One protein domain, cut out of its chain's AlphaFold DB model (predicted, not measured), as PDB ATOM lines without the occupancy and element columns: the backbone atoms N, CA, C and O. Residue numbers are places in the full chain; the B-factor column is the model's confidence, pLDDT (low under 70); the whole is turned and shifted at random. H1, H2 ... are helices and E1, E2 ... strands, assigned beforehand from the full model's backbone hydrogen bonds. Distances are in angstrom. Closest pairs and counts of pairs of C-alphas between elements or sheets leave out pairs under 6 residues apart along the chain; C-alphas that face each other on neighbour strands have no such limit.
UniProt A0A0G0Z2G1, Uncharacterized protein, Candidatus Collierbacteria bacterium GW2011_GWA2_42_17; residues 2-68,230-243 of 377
ATOM      1  N   PHE A   2      29.371 -34.427 -22.626       86.62
ATOM      2  CA  PHE A   2      29.491 -34.693 -24.081       86.62
ATOM      3  C   PHE A   2      29.076 -36.093 -24.573       86.62
ATOM      4  O   PHE A   2      28.707 -36.251 -25.734       86.62
ATOM      5  N   GLU A   3      29.086 -37.097 -23.696       89.94
ATOM      6  CA  GLU A   3      28.661 -38.463 -24.020       89.94
ATOM      7  C   GLU A   3      27.183 -38.556 -24.438       89.94
ATOM      8  O   GLU A   3      26.296 -38.001 -23.786       89.94
ATOM      9  N   ASN A   4      26.940 -39.276 -25.529       92.44
ATOM     10  CA  ASN A   4      25.627 -39.625 -26.065       92.44
ATOM     11  C   ASN A   4      25.754 -40.891 -26.938       92.44
ATOM     12  O   ASN A   4      26.825 -41.485 -27.033       92.44
ATOM     13  N   GLU A   5      24.687 -41.317 -27.618       92.25
ATOM     14  CA  GLU A   5      24.714 -42.544 -28.436       92.25
ATOM     15  C   GLU A   5      25.819 -42.557 -29.517       92.25
ATOM     16  O   GLU A   5      26.369 -43.620 -29.835       92.25
ATOM     17  N   ASN A   6      26.192 -41.381 -30.036       96.44
ATOM     18  CA  ASN A   6      27.183 -41.193 -31.100       96.44
ATOM     19  C   ASN A   6      28.552 -40.689 -30.613       96.44
ATOM     20  O   ASN A   6      29.485 -40.630 -31.414       96.44
ATOM     21  N   VAL A   7      28.689 -40.343 -29.331       97.56
ATOM     22  CA  VAL A   7      29.945 -39.887 -28.717       97.56
ATOM     23  C   VAL A   7      30.152 -40.670 -27.432       97.56
ATOM     24  O   VAL A   7      29.427 -40.465 -26.467       97.56
ATOM     25  N   VAL A   8      31.142 -41.555 -27.402       97.19
ATOM     26  CA  VAL A   8      31.452 -42.383 -26.226       97.19
ATOM     27  C   VAL A   8      32.678 -41.809 -25.534       97.19
ATOM     28  O   VAL A   8      33.671 -41.517 -26.202       97.19
ATOM     29  N   SER A   9      32.630 -41.655 -24.210       95.44
ATOM     30  CA  SER A   9      33.801 -41.222 -23.443       95.44
ATOM     31  C   SER A   9      34.528 -42.415 -22.832       95.44
ATOM     32  O   SER A   9      33.915 -43.215 -22.116       95.44
ATOM     33  N   ILE A  10      35.830 -42.510 -23.109       95.25
ATOM     34  CA  ILE A  10      36.716 -43.547 -22.572       95.25
ATOM     35  C   ILE A  10      37.941 -42.860 -21.980       95.25
ATOM     36  O   ILE A  10      38.638 -42.137 -22.682       95.25
ATOM     37  N   MET A  11      38.168 -43.023 -20.675       90.56
ATOM     38  CA  MET A  11      39.284 -42.387 -19.951       90.56
ATOM     39  C   MET A  11      39.419 -40.870 -20.196       90.56
ATOM     40  O   MET A  11      40.518 -40.324 -20.170       90.56
ATOM     41  N   ARG A  12      38.276 -40.177 -20.344       89.62
ATOM     42  CA  ARG A  12      38.133 -38.731 -20.643       89.62
ATOM     43  C   ARG A  12      38.366 -38.336 -22.105       89.62
ATOM     44  O   ARG A  12      38.012 -37.214 -22.459       89.62
ATOM     45  N   ASP A  13      38.853 -39.242 -22.945       95.56
ATOM     46  CA  ASP A  13      38.902 -39.047 -24.393       95.56
ATOM     47  C   ASP A  13      37.532 -39.319 -25.027       95.56
ATOM     48  O   ASP A  13      36.670 -39.987 -24.442       95.56
ATOM     49  N   LEU A  14      37.311 -38.757 -26.217       97.44
ATOM     50  CA  LEU A  14      36.028 -38.795 -26.912       97.44
ATOM     51  C   LEU A  14      36.130 -39.572 -28.222       97.44
ATOM     52  O   LEU A  14      36.907 -39.237 -29.113       97.44
ATOM     53  N   TYR A  15      35.290 -40.589 -28.359       97.62
ATOM     54  CA  TYR A  15      35.220 -41.460 -29.524       97.62
ATOM     55  C   TYR A  15      33.915 -41.197 -30.269       97.62
ATOM     56  O   TYR A  15      32.827 -41.494 -29.771       97.62
ATOM     57  N   VAL A  16      34.025 -40.607 -31.458       98.00
ATOM     58  CA  VAL A  16      32.893 -40.096 -32.230       98.00
ATOM     59  C   VAL A  16      32.567 -41.036 -33.381       98.00
ATOM     60  O   VAL A  16      33.426 -41.334 -34.209       98.00
ATOM     61  N   LYS A  17      31.308 -41.476 -33.457       97.31
ATOM     62  CA  LYS A  17      30.855 -42.508 -34.403       97.31
ATOM     63  C   LYS A  17      30.463 -41.986 -35.778       97.31
ATOM     64  O   LYS A  17      30.375 -42.788 -36.701       97.31
ATOM     65  N   THR A  18      30.204 -40.687 -35.932       97.25
ATOM     66  CA  THR A  18      29.761 -40.103 -37.208       97.25
ATOM     67  C   THR A  18      30.309 -38.688 -37.429       97.25
ATOM     68  O   THR A  18      30.510 -37.954 -36.456       97.25
ATOM     69  N   PRO A  19      30.479 -38.249 -38.691       97.56
ATOM     70  CA  PRO A  19      30.881 -36.875 -39.002       97.56
ATOM     71  C   PRO A  19      29.928 -35.809 -38.436       97.56
ATOM     72  O   PRO A  19      30.374 -34.793 -37.912       97.56
ATOM     73  N   GLN A  20      28.614 -36.054 -38.465       97.81
ATOM     74  CA  GLN A  20      27.614 -35.113 -37.941       97.81
ATOM     75  C   GLN A  20      27.726 -34.951 -36.420       97.81
ATOM     76  O   GLN A  20      27.600 -33.844 -35.897       97.81
ATOM     77  N   ALA A  21      27.991 -36.047 -35.700       97.69
ATOM     78  CA  ALA A  21      28.232 -35.989 -34.262       97.69
ATOM     79  C   ALA A  21      29.534 -35.246 -33.938       97.69
ATOM     80  O   ALA A  21      29.590 -34.549 -32.928       97.69
ATOM     81  N   LEU A  22      30.554 -35.345 -34.801       98.12
ATOM     82  CA  LEU A  22      31.790 -34.583 -34.636       98.12
ATOM     83  C   LEU A  22      31.519 -33.085 -34.760       98.12
ATOM     84  O   LEU A  22      31.916 -32.332 -33.879       98.12
ATOM     85  N   GLU A  23      30.823 -32.641 -35.806       97.69
ATOM     86  CA  GLU A  23      30.505 -31.217 -35.987       97.69
ATOM     87  C   GLU A  23      29.763 -30.638 -34.776       97.69
ATOM     88  O   GLU A  23      30.148 -29.586 -34.253       97.69
ATOM     89  N   ALA A  24      28.750 -31.359 -34.285       97.62
ATOM     90  CA  ALA A  24      27.999 -30.979 -33.093       97.62
ATOM     91  C   ALA A  24      28.892 -30.924 -31.842       97.62
ATOM     92  O   ALA A  24      28.857 -29.937 -31.103       97.62
ATOM     93  N   LEU A  25      29.737 -31.940 -31.635       97.88
ATOM     94  CA  LEU A  25      30.673 -31.999 -30.514       97.88
ATOM     95  C   LEU A  25      31.671 -30.836 -30.543       97.88
ATOM     96  O   LEU A  25      31.865 -30.167 -29.532       97.88
ATOM     97  N   LEU A  26      32.296 -30.561 -31.692       97.75
ATOM     98  CA  LEU A  26      33.267 -29.473 -31.819       97.75
ATOM     99  C   LEU A  26      32.609 -28.104 -31.584       97.75
ATOM    100  O   LEU A  26      33.233 -27.214 -31.007       97.75
ATOM    101  N   ALA A  27      31.359 -27.914 -32.014       97.25
ATOM    102  CA  ALA A  27      30.603 -26.699 -31.715       97.25
ATOM    103  C   ALA A  27      30.317 -26.560 -30.210       97.25
ATOM    104  O   ALA A  27      30.494 -25.479 -29.645       97.25
ATOM    105  N   GLU A  28      29.929 -27.652 -29.546       96.62
ATOM    106  CA  GLU A  28      29.677 -27.659 -28.106       96.62
ATOM    107  C   GLU A  28      30.951 -27.393 -27.292       96.62
ATOM    108  O   GLU A  28      30.937 -26.555 -26.392       96.62
ATOM    109  N   LEU A  29      32.070 -28.031 -27.644       96.62
ATOM    110  CA  LEU A  29      33.365 -27.818 -26.993       96.62
ATOM    111  C   LEU A  29      33.817 -26.354 -27.097       96.62
ATOM    112  O   LEU A  29      34.212 -25.761 -26.092       96.62
ATOM    113  N   ARG A  30      33.675 -25.724 -28.273       96.12
ATOM    114  CA  ARG A  30      33.957 -24.285 -28.440       96.12
ATOM    115  C   ARG A  30      33.051 -23.417 -27.574       96.12
ATOM    116  O   ARG A  30      33.524 -22.453 -26.985       96.12
ATOM    117  N   ARG A  31      31.764 -23.763 -27.464       95.19
ATOM    118  CA  ARG A  31      30.806 -23.046 -26.606       95.19
ATOM    119  C   ARG A  31      31.189 -23.128 -25.126       95.19
ATOM    120  O   ARG A  31      30.960 -22.170 -24.397       95.19
ATOM    121  N   VAL A  32      31.749 -24.256 -24.690       93.00
ATOM    122  CA  VAL A  32      32.263 -24.440 -23.321       93.00
ATOM    123  C   VAL A  32      33.583 -23.692 -23.102       93.00
ATOM    124  O   VAL A  32      33.903 -23.369 -21.966       93.00
ATOM    125  N   GLY A  33      34.310 -23.352 -24.170       93.19
ATOM    126  CA  GLY A  33      35.549 -22.572 -24.111       93.19
ATOM    127  C   GLY A  33      36.817 -23.377 -24.390       93.19
ATOM    128  O   GLY A  33      37.904 -22.900 -24.084       93.19
ATOM    129  N   TYR A  34      36.709 -24.580 -24.962       96.12
ATOM    130  CA  TYR A  34      37.881 -25.336 -25.408       96.12
ATOM    131  C   TYR A  34      38.487 -24.733 -26.678       96.12
ATOM    132  O   TYR A  34      37.787 -24.426 -27.649       96.12
ATOM    133  N   GLU A  35      39.813 -24.673 -26.707       96.19
ATOM    134  CA  GLU A  35      40.599 -24.518 -27.922       96.19
ATOM    135  C   GLU A  35      40.706 -25.872 -28.627       96.19
ATOM    136  O   GLU A  35      41.027 -26.886 -28.005       96.19
ATOM    137  N   ILE A  36      40.437 -25.897 -29.933       96.25
ATOM    138  CA  ILE A  36      40.392 -27.129 -30.728       96.25
ATOM    139  C   ILE A  36      41.469 -27.079 -31.803       96.25
ATOM    140  O   ILE A  36      41.481 -26.169 -32.634       96.25
ATOM    141  N   LYS A  37      42.328 -28.099 -31.822       95.44
ATOM    142  CA  LYS A  37      43.384 -28.288 -32.818       95.44
ATOM    143  C   LYS A  37      43.049 -29.458 -33.738       95.44
ATOM    144  O   LYS A  37      42.696 -30.537 -33.265       95.44
ATOM    145  N   ASP A  38      43.188 -29.234 -35.043       94.31
ATOM    146  CA  ASP A  38      43.128 -30.275 -36.076       94.31
ATOM    147  C   ASP A  38      44.519 -30.896 -36.233       94.31
ATOM    148  O   ASP A  38      45.432 -30.275 -36.783       94.31
ATOM    149  N   LEU A  39      44.687 -32.118 -35.729       91.69
ATOM    150  CA  LEU A  39      45.981 -32.799 -35.673       91.69
ATOM    151  C   LEU A  39      46.431 -33.349 -37.030       91.69
ATOM    152  O   LEU A  39      47.541 -33.863 -37.143       91.69
ATOM    153  N   ARG A  40      45.605 -33.238 -38.076       88.44
ATOM    154  CA  ARG A  40      46.027 -33.524 -39.459       88.44
ATOM    155  C   ARG A  40      46.976 -32.465 -40.006       88.44
ATOM    156  O   ARG A  40      47.706 -32.726 -40.954       88.44
ATOM    157  N   LYS A  41      46.925 -31.265 -39.429       86.25
ATOM    158  CA  LYS A  41      47.752 -30.111 -39.798       86.25
ATOM    159  C   LYS A  41      48.940 -29.933 -38.852       86.25
ATOM    160  O   LYS A  41      49.582 -28.891 -38.878       86.25
ATOM    161  N   ASP A  42      49.184 -30.913 -37.984       77.81
ATOM    162  CA  ASP A  42      50.286 -30.889 -37.033       77.81
ATOM    163  C   ASP A  42      51.620 -31.018 -37.782       77.81
ATOM    164  O   ASP A  42      51.915 -32.058 -38.380       77.81
ATOM    165  N   GLU A  43      52.418 -29.950 -37.748       73.12
ATOM    166  CA  GLU A  43      53.726 -29.865 -38.407       73.12
ATOM    167  C   GLU A  43      54.650 -31.005 -37.960       73.12
ATOM    168  O   GLU A  43      55.329 -31.613 -38.783       73.12
ATOM    169  N   PHE A  44      54.581 -31.408 -36.685       61.16
ATOM    170  CA  PHE A  44      55.405 -32.499 -36.163       61.16
ATOM    171  C   PHE A  44      55.090 -33.852 -36.819       61.16
ATOM    172  O   PHE A  44      55.969 -34.703 -36.975       61.16
ATOM    173  N   ARG A  45      53.825 -34.082 -37.197       70.19
ATOM    174  CA  ARG A  45      53.404 -35.309 -37.892       70.19
ATOM    175  C   ARG A  45      53.745 -35.239 -39.379       70.19
ATOM    176  O   ARG A  45      54.184 -36.247 -39.935       70.19
ATOM    177  N   ALA A  46      53.606 -34.060 -39.985       68.81
ATOM    178  CA  ALA A  46      54.005 -33.810 -41.368       68.81
ATOM    179  C   ALA A  46      55.508 -34.069 -41.580       68.81
ATOM    180  O   ALA A  46      55.877 -34.761 -42.529       68.81
ATOM    181  N   ASP A  47      56.358 -33.634 -40.644       70.56
ATOM    182  CA  ASP A  47      57.813 -33.854 -40.680       70.56
ATOM    183  C   ASP A  47      58.212 -35.337 -40.606       70.56
ATOM    184  O   ASP A  47      59.275 -35.734 -41.086       70.56
ATOM    185  N   ARG A  48      57.351 -36.187 -40.037       72.69
ATOM    186  CA  ARG A  48      57.548 -37.646 -39.978       72.69
ATOM    187  C   ARG A  48      57.018 -38.384 -41.209       72.69
ATOM    188  O   ARG A  48      57.131 -39.607 -41.262       72.69
ATOM    189  N   GLY A  49      56.445 -37.671 -42.180       79.81
ATOM    190  CA  GLY A  49      55.955 -38.243 -43.435       79.81
ATOM    191  C   GLY A  49      54.744 -39.168 -43.283       79.81
ATOM    192  O   GLY A  49      54.531 -40.019 -44.142       79.81
ATOM    193  N   VAL A  50      53.962 -39.031 -42.205       83.44
ATOM    194  CA  VAL A  50      52.782 -39.877 -41.963       83.44
ATOM    195  C   VAL A  50      51.571 -39.298 -42.710       83.44
ATOM    196  O   VAL A  50      51.164 -38.174 -42.410       83.44
ATOM    197  N   PRO A  51      50.964 -40.021 -43.669       87.88
ATOM    198  CA  PRO A  51      49.786 -39.538 -44.379       87.88
ATOM    199  C   PRO A  51      48.530 -39.593 -43.497       87.88
ATOM    200  O   PRO A  51      48.370 -40.484 -42.664       87.88
ATOM    201  N   VAL A  52      47.581 -38.677 -43.730       88.88
ATOM    202  CA  VAL A  52      46.308 -38.610 -42.978       88.88
ATOM    203  C   VAL A  52      45.530 -39.928 -43.037       88.88
ATOM    204  O   VAL A  52      45.001 -40.360 -42.019       88.88
ATOM    205  N   SER A  53      45.529 -40.609 -44.186       90.44
ATOM    206  CA  SER A  53      44.856 -41.904 -44.348       90.44
ATOM    207  C   SER A  53      45.398 -42.976 -43.398       90.44
ATOM    208  O   SER A  53      44.640 -43.790 -42.884       90.44
ATOM    209  N   GLU A  54      46.705 -42.959 -43.121       90.50
ATOM    210  CA  GLU A  54      47.307 -43.878 -42.155       90.50
ATOM    211  C   GLU A  54      46.867 -43.539 -40.727       90.50
ATOM    212  O   GLU A  54      46.622 -44.439 -39.928       90.50
ATOM    213  N   MET A  55      46.725 -42.252 -40.400       89.31
ATOM    214  CA  MET A  55      46.229 -41.814 -39.092       89.31
ATOM    215  C   MET A  55      44.778 -42.252 -38.864       89.31
ATOM    216  O   MET A  55      44.436 -42.715 -37.775       89.31
ATOM    217  N   GLU A  56      43.943 -42.118 -39.895       91.62
ATOM    218  CA  GLU A  56      42.545 -42.551 -39.902       91.62
ATOM    219  C   GLU A  56      42.439 -44.070 -39.717       91.62
ATOM    220  O   GLU A  56      41.783 -44.526 -38.782       91.62
ATOM    221  N   GLU A  57      43.156 -44.857 -40.524       88.50
ATOM    222  CA  GLU A  57      43.142 -46.325 -40.457       88.50
ATOM    223  C   GLU A  57      43.707 -46.849 -39.130       88.50
ATOM    224  O   GLU A  57      43.133 -47.732 -38.485       88.50
ATOM    225  N   LYS A  58      44.812 -46.263 -38.656       86.50
ATOM    226  CA  LYS A  58      45.413 -46.624 -37.370       86.50
ATOM    227  C   LYS A  58      44.661 -46.029 -36.186       86.50
ATOM    228  O   LYS A  58      45.106 -46.230 -35.060       86.50
ATOM    229  N   GLY A  59      43.522 -45.363 -36.370       88.19
ATOM    230  CA  GLY A  59      42.698 -44.801 -35.297       88.19
ATOM    231  C   GLY A  59      43.469 -43.902 -34.335       88.19
ATOM    232  O   GLY A  59      43.324 -44.016 -33.119       88.19
ATOM    233  N   TRP A  60      44.319 -43.041 -34.884       90.81
ATOM    234  CA  TRP A  60      44.970 -41.981 -34.126       90.81
ATOM    235  C   TRP A  60      43.949 -40.907 -33.753       90.81
ATOM    236  O   TRP A  60      42.906 -40.762 -34.396       90.81
ATOM    237  N   SER A  61      44.262 -40.108 -32.735       92.69
ATOM    238  CA  SER A  61      43.500 -38.890 -32.498       92.69
ATOM    239  C   SER A  61      43.731 -37.920 -33.656       92.69
ATOM    240  O   SER A  61      44.870 -37.657 -34.068       92.69
ATOM    241  N   LEU A  62      42.629 -37.408 -34.199       94.75
ATOM    242  CA  LEU A  62      42.639 -36.449 -35.305       94.75
ATOM    243  C   LEU A  62      42.325 -35.036 -34.819       94.75
ATOM    244  O   LEU A  62      42.616 -34.068 -35.518       94.75
ATOM    245  N   TRP A  63      41.812 -34.913 -33.594       96.56
ATOM    246  CA  TRP A  63      41.626 -33.632 -32.932       96.56
ATOM    247  C   TRP A  63      42.081 -33.689 -31.483       96.56
ATOM    248  O   TRP A  63      42.045 -34.736 -30.830       96.56
ATOM    249  N   TYR A  64      42.465 -32.526 -30.982       96.44
ATOM    250  CA  TYR A  64      42.782 -32.303 -29.583       96.44
ATOM    251  C   TYR A  64      42.023 -31.078 -29.097       96.44
ATOM    252  O   TYR A  64      42.069 -30.029 -29.744       96.44
ATOM    253  N   ALA A  65      41.325 -31.218 -27.976       96.81
ATOM    254  CA  ALA A  65      40.657 -30.116 -27.307       96.81
ATOM    255  C   ALA A  65      41.322 -29.868 -25.952       96.81
ATOM    256  O   ALA A  65      41.515 -30.797 -25.168       96.81
ATOM    257  N   SER A  66      41.655 -28.616 -25.662       95.94
ATOM    258  CA  SER A  66      42.197 -28.196 -24.367       95.94
ATOM    259  C   SER A  66      41.561 -26.898 -23.914       95.94
ATOM    260  O   SER A  66      41.248 -26.038 -24.733       95.94
ATOM    261  N   LEU A  67      41.373 -26.747 -22.609       92.75
ATOM    262  CA  LEU A  67      41.068 -25.441 -22.045       92.75
ATOM    263  C   LEU A  67      42.245 -24.486 -22.319       92.75
ATOM    264  O   LEU A  67      43.386 -24.951 -22.427       92.75
ATOM    265  N   PRO A  68      41.991 -23.170 -22.434       89.44
ATOM    266  CA  PRO A  68      43.058 -22.174 -22.461       89.44
ATOM    267  C   PRO A  68      43.891 -22.246 -21.171       89.44
ATOM    268  O   PRO A  68      43.570 -23.004 -20.250       89.44
ATOM    269  N   PRO A 230      37.268 -32.192 -17.950       91.50
ATOM    270  CA  PRO A 230      38.662 -32.484 -18.290       91.50
ATOM    271  C   PRO A 230      39.409 -31.230 -18.774       91.50
ATOM    272  O   PRO A 230      38.888 -30.486 -19.597       91.50
ATOM    273  N   GLU A 231      40.644 -31.007 -18.321       92.75
ATOM    274  CA  GLU A 231      41.490 -29.900 -18.819       92.75
ATOM    275  C   GLU A 231      41.840 -30.064 -20.304       92.75
ATOM    276  O   GLU A 231      41.966 -29.080 -21.034       92.75
ATOM    277  N   SER A 232      41.965 -31.307 -20.762       94.38
ATOM    278  CA  SER A 232      42.145 -31.651 -22.165       94.38
ATOM    279  C   SER A 232      41.610 -33.043 -22.483       94.38
ATOM    280  O   SER A 232      41.342 -33.839 -21.579       94.38
ATOM    281  N   MET A 233      41.420 -33.303 -23.774       95.62
ATOM    282  CA  MET A 233      40.915 -34.562 -24.313       95.62
ATOM    283  C   MET A 233      41.360 -34.751 -25.766       95.62
ATOM    284  O   MET A 233      41.412 -33.798 -26.554       95.62
ATOM    285  N   ASN A 234      41.633 -35.995 -26.138       96.38
ATOM    286  CA  ASN A 234      41.746 -36.404 -27.530       96.38
ATOM    287  C   ASN A 234      40.362 -36.717 -28.100       96.38
ATOM    288  O   ASN A 234      39.475 -37.201 -27.393       96.38
ATOM    289  N   ILE A 235      40.192 -36.479 -29.400       97.56
ATOM    290  CA  ILE A 235      38.965 -36.829 -30.118       97.56
ATOM    291  C   ILE A 235      39.316 -37.739 -31.296       97.56
ATOM    292  O   ILE A 235      40.160 -37.414 -32.143       97.56
ATOM    293  N   PHE A 236      38.644 -38.886 -31.336       96.94
ATOM    294  CA  PHE A 236      38.835 -39.949 -32.311       96.94
ATOM    295  C   PHE A 236      37.634 -40.041 -33.249       96.94
ATOM    296  O   PHE A 236      36.483 -40.042 -32.813       96.94
ATOM    297  N   GLU A 237      37.913 -40.178 -34.539       97.06
ATOM    298  CA  GLU A 237      36.908 -40.411 -35.574       97.06
ATOM    299  C   GLU A 237      36.780 -41.912 -35.808       97.06
ATOM    300  O   GLU A 237      37.551 -42.513 -36.557       97.06
ATOM    301  N   THR A 238      35.853 -42.561 -35.105       96.75
ATOM    302  CA  THR A 238      35.816 -44.027 -35.078       96.75
ATOM    303  C   THR A 238      35.231 -44.639 -36.338       96.75
ATOM    304  O   THR A 238      35.459 -45.816 -36.592       96.75
ATOM    305  N   TRP A 239      34.500 -43.869 -37.149       96.12
ATOM    306  CA  TRP A 239      33.913 -44.365 -38.399       96.12
ATOM    307  C   TRP A 239      34.952 -44.792 -39.443       96.12
ATOM    308  O   TRP A 239      34.592 -45.491 -40.384       96.12
ATOM    309  N   HIS A 240      36.222 -44.409 -39.285       95.31
ATOM    310  CA  HIS A 240      37.297 -44.839 -40.185       95.31
ATOM    311  C   HIS A 240      37.762 -46.279 -39.943       95.31
ATOM    312  O   HIS A 240      38.309 -46.901 -40.846       95.31
ATOM    313  N   TRP A 241      37.566 -46.817 -38.737       94.62
ATOM    314  CA  TRP A 241      38.183 -48.087 -38.325       94.62
ATOM    315  C   TRP A 241      37.265 -49.009 -37.511       94.62
ATOM    316  O   TRP A 241      37.620 -50.154 -37.235       94.62
ATOM    317  N   SER A 242      36.091 -48.537 -37.094       94.75
ATOM    318  CA  SER A 242      35.133 -49.296 -36.290       94.75
ATOM    319  C   SER A 242      34.023 -49.912 -37.158       94.75
ATOM    320  O   SER A 242      33.546 -49.245 -38.078       94.75
ATOM    321  N   PRO A 243      33.549 -51.140 -36.861       96.31
ATOM    322  CA  PRO A 243      33.961 -52.011 -35.756       96.31
ATOM    323  C   PRO A 243      35.269 -52.766 -36.032       96.31
ATOM    324  O   PRO A 243      35.471 -53.333 -37.106       96.31
TER     325      PRO A 243
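AT A GLANCE: This is residues 2 to 68 and 230 to 243 of the 377 residues of an uncharacterized protein of Candidatus Collierbacteria bacterium GW2011_GWA2_42_17 (UniProt A0A0G0Z2G1). A strongly twisted sheet of five strands has one long helix, H1, packed over one face and running along the strands, while the opposite face has no named helix on it. From the edge strand E3 the chain swings away from H1 through a loop with two short helices, H2 and H3, before it comes back into the sheet as E4. The 81 printed residues hold three named helices and five named strands in the order E1, E2, H1, E3, H2, H3, E4, E5; the sheet runs E1, E2, E5, E4, E3 and is mixed. The class is mixed, helices and strands, and the whole is compact, with a radius of gyration of the C-alphas of 12.5 A and spans of 34 by 33 by 22 A.

HOW THE PARTS SIT: E1, residues 7 to 10, and E2, residues 13 to 16, form an antiparallel hairpin, with N 8 and O 15 2.9 A apart, within hydrogen-bond range. E2 is parallel to E5, residues 232 to 237, with N 236 and O 14 at 2.8 A. E5 is antiparallel to E4, residues 63 to 66, with N 65 and O 233 at 2.9 A. E4 is antiparallel to the edge strand E3, residues 35 to 38, with N 37 and O 64 at 2.8 A. The pairing of E5 is staggered: residues 232 to 235 pair with E4, and 235 to 237 with E2. H1, residues 19 to 32, is on the sheet at a height of 8.3 A, in two layers, a helix on one face of a sheet. It lies over E2 and only just over E5, on which 3 of its C-alphas fall, and runs along the strands, at 1 degrees to E2 on the local plane. The closest C-alphas of H1 and E2 are those of Leu 22 and Val 16, 6.1 A apart. E2, H1 and E3 make a split strand-helix-strand unit, two strands running the same way with E5 and E4 between them, and its crossover is right-handed. H2, residues 43 to 46, and H3, residues 52 to 57, are not on the sheet and are apart from each other. The closest C-alphas of H3 and E5 are those of Glu 56 and Glu 237, 7.4 A apart. In H1 and H3 every O i to N i+4 pair is within hydrogen-bond range; H2 is too short for such a pair.

IN THESE COORDINATES: E1 begins at C-alpha 7 (29.945, -39.887, -28.717). H1 measures 20.1 A from C-alpha 19 (30.881, -36.875, -39.002) to C-alpha 32. E5, the longest strand, measures 16.9 A and ends at C-alpha 237 (36.908, -40.411, -35.574).

THE WHOLE: The C-alphas farthest apart are those of Glu 5 and Asp 47, at 36.3 A. Residues 69 to 229 are not printed, and C-alphas 68 and 230 are 12.0 A apart across this cut. The links printed whole are tight. Residues 44 and 46 are under pLDDT 70; the mean of the printed part is 91.9.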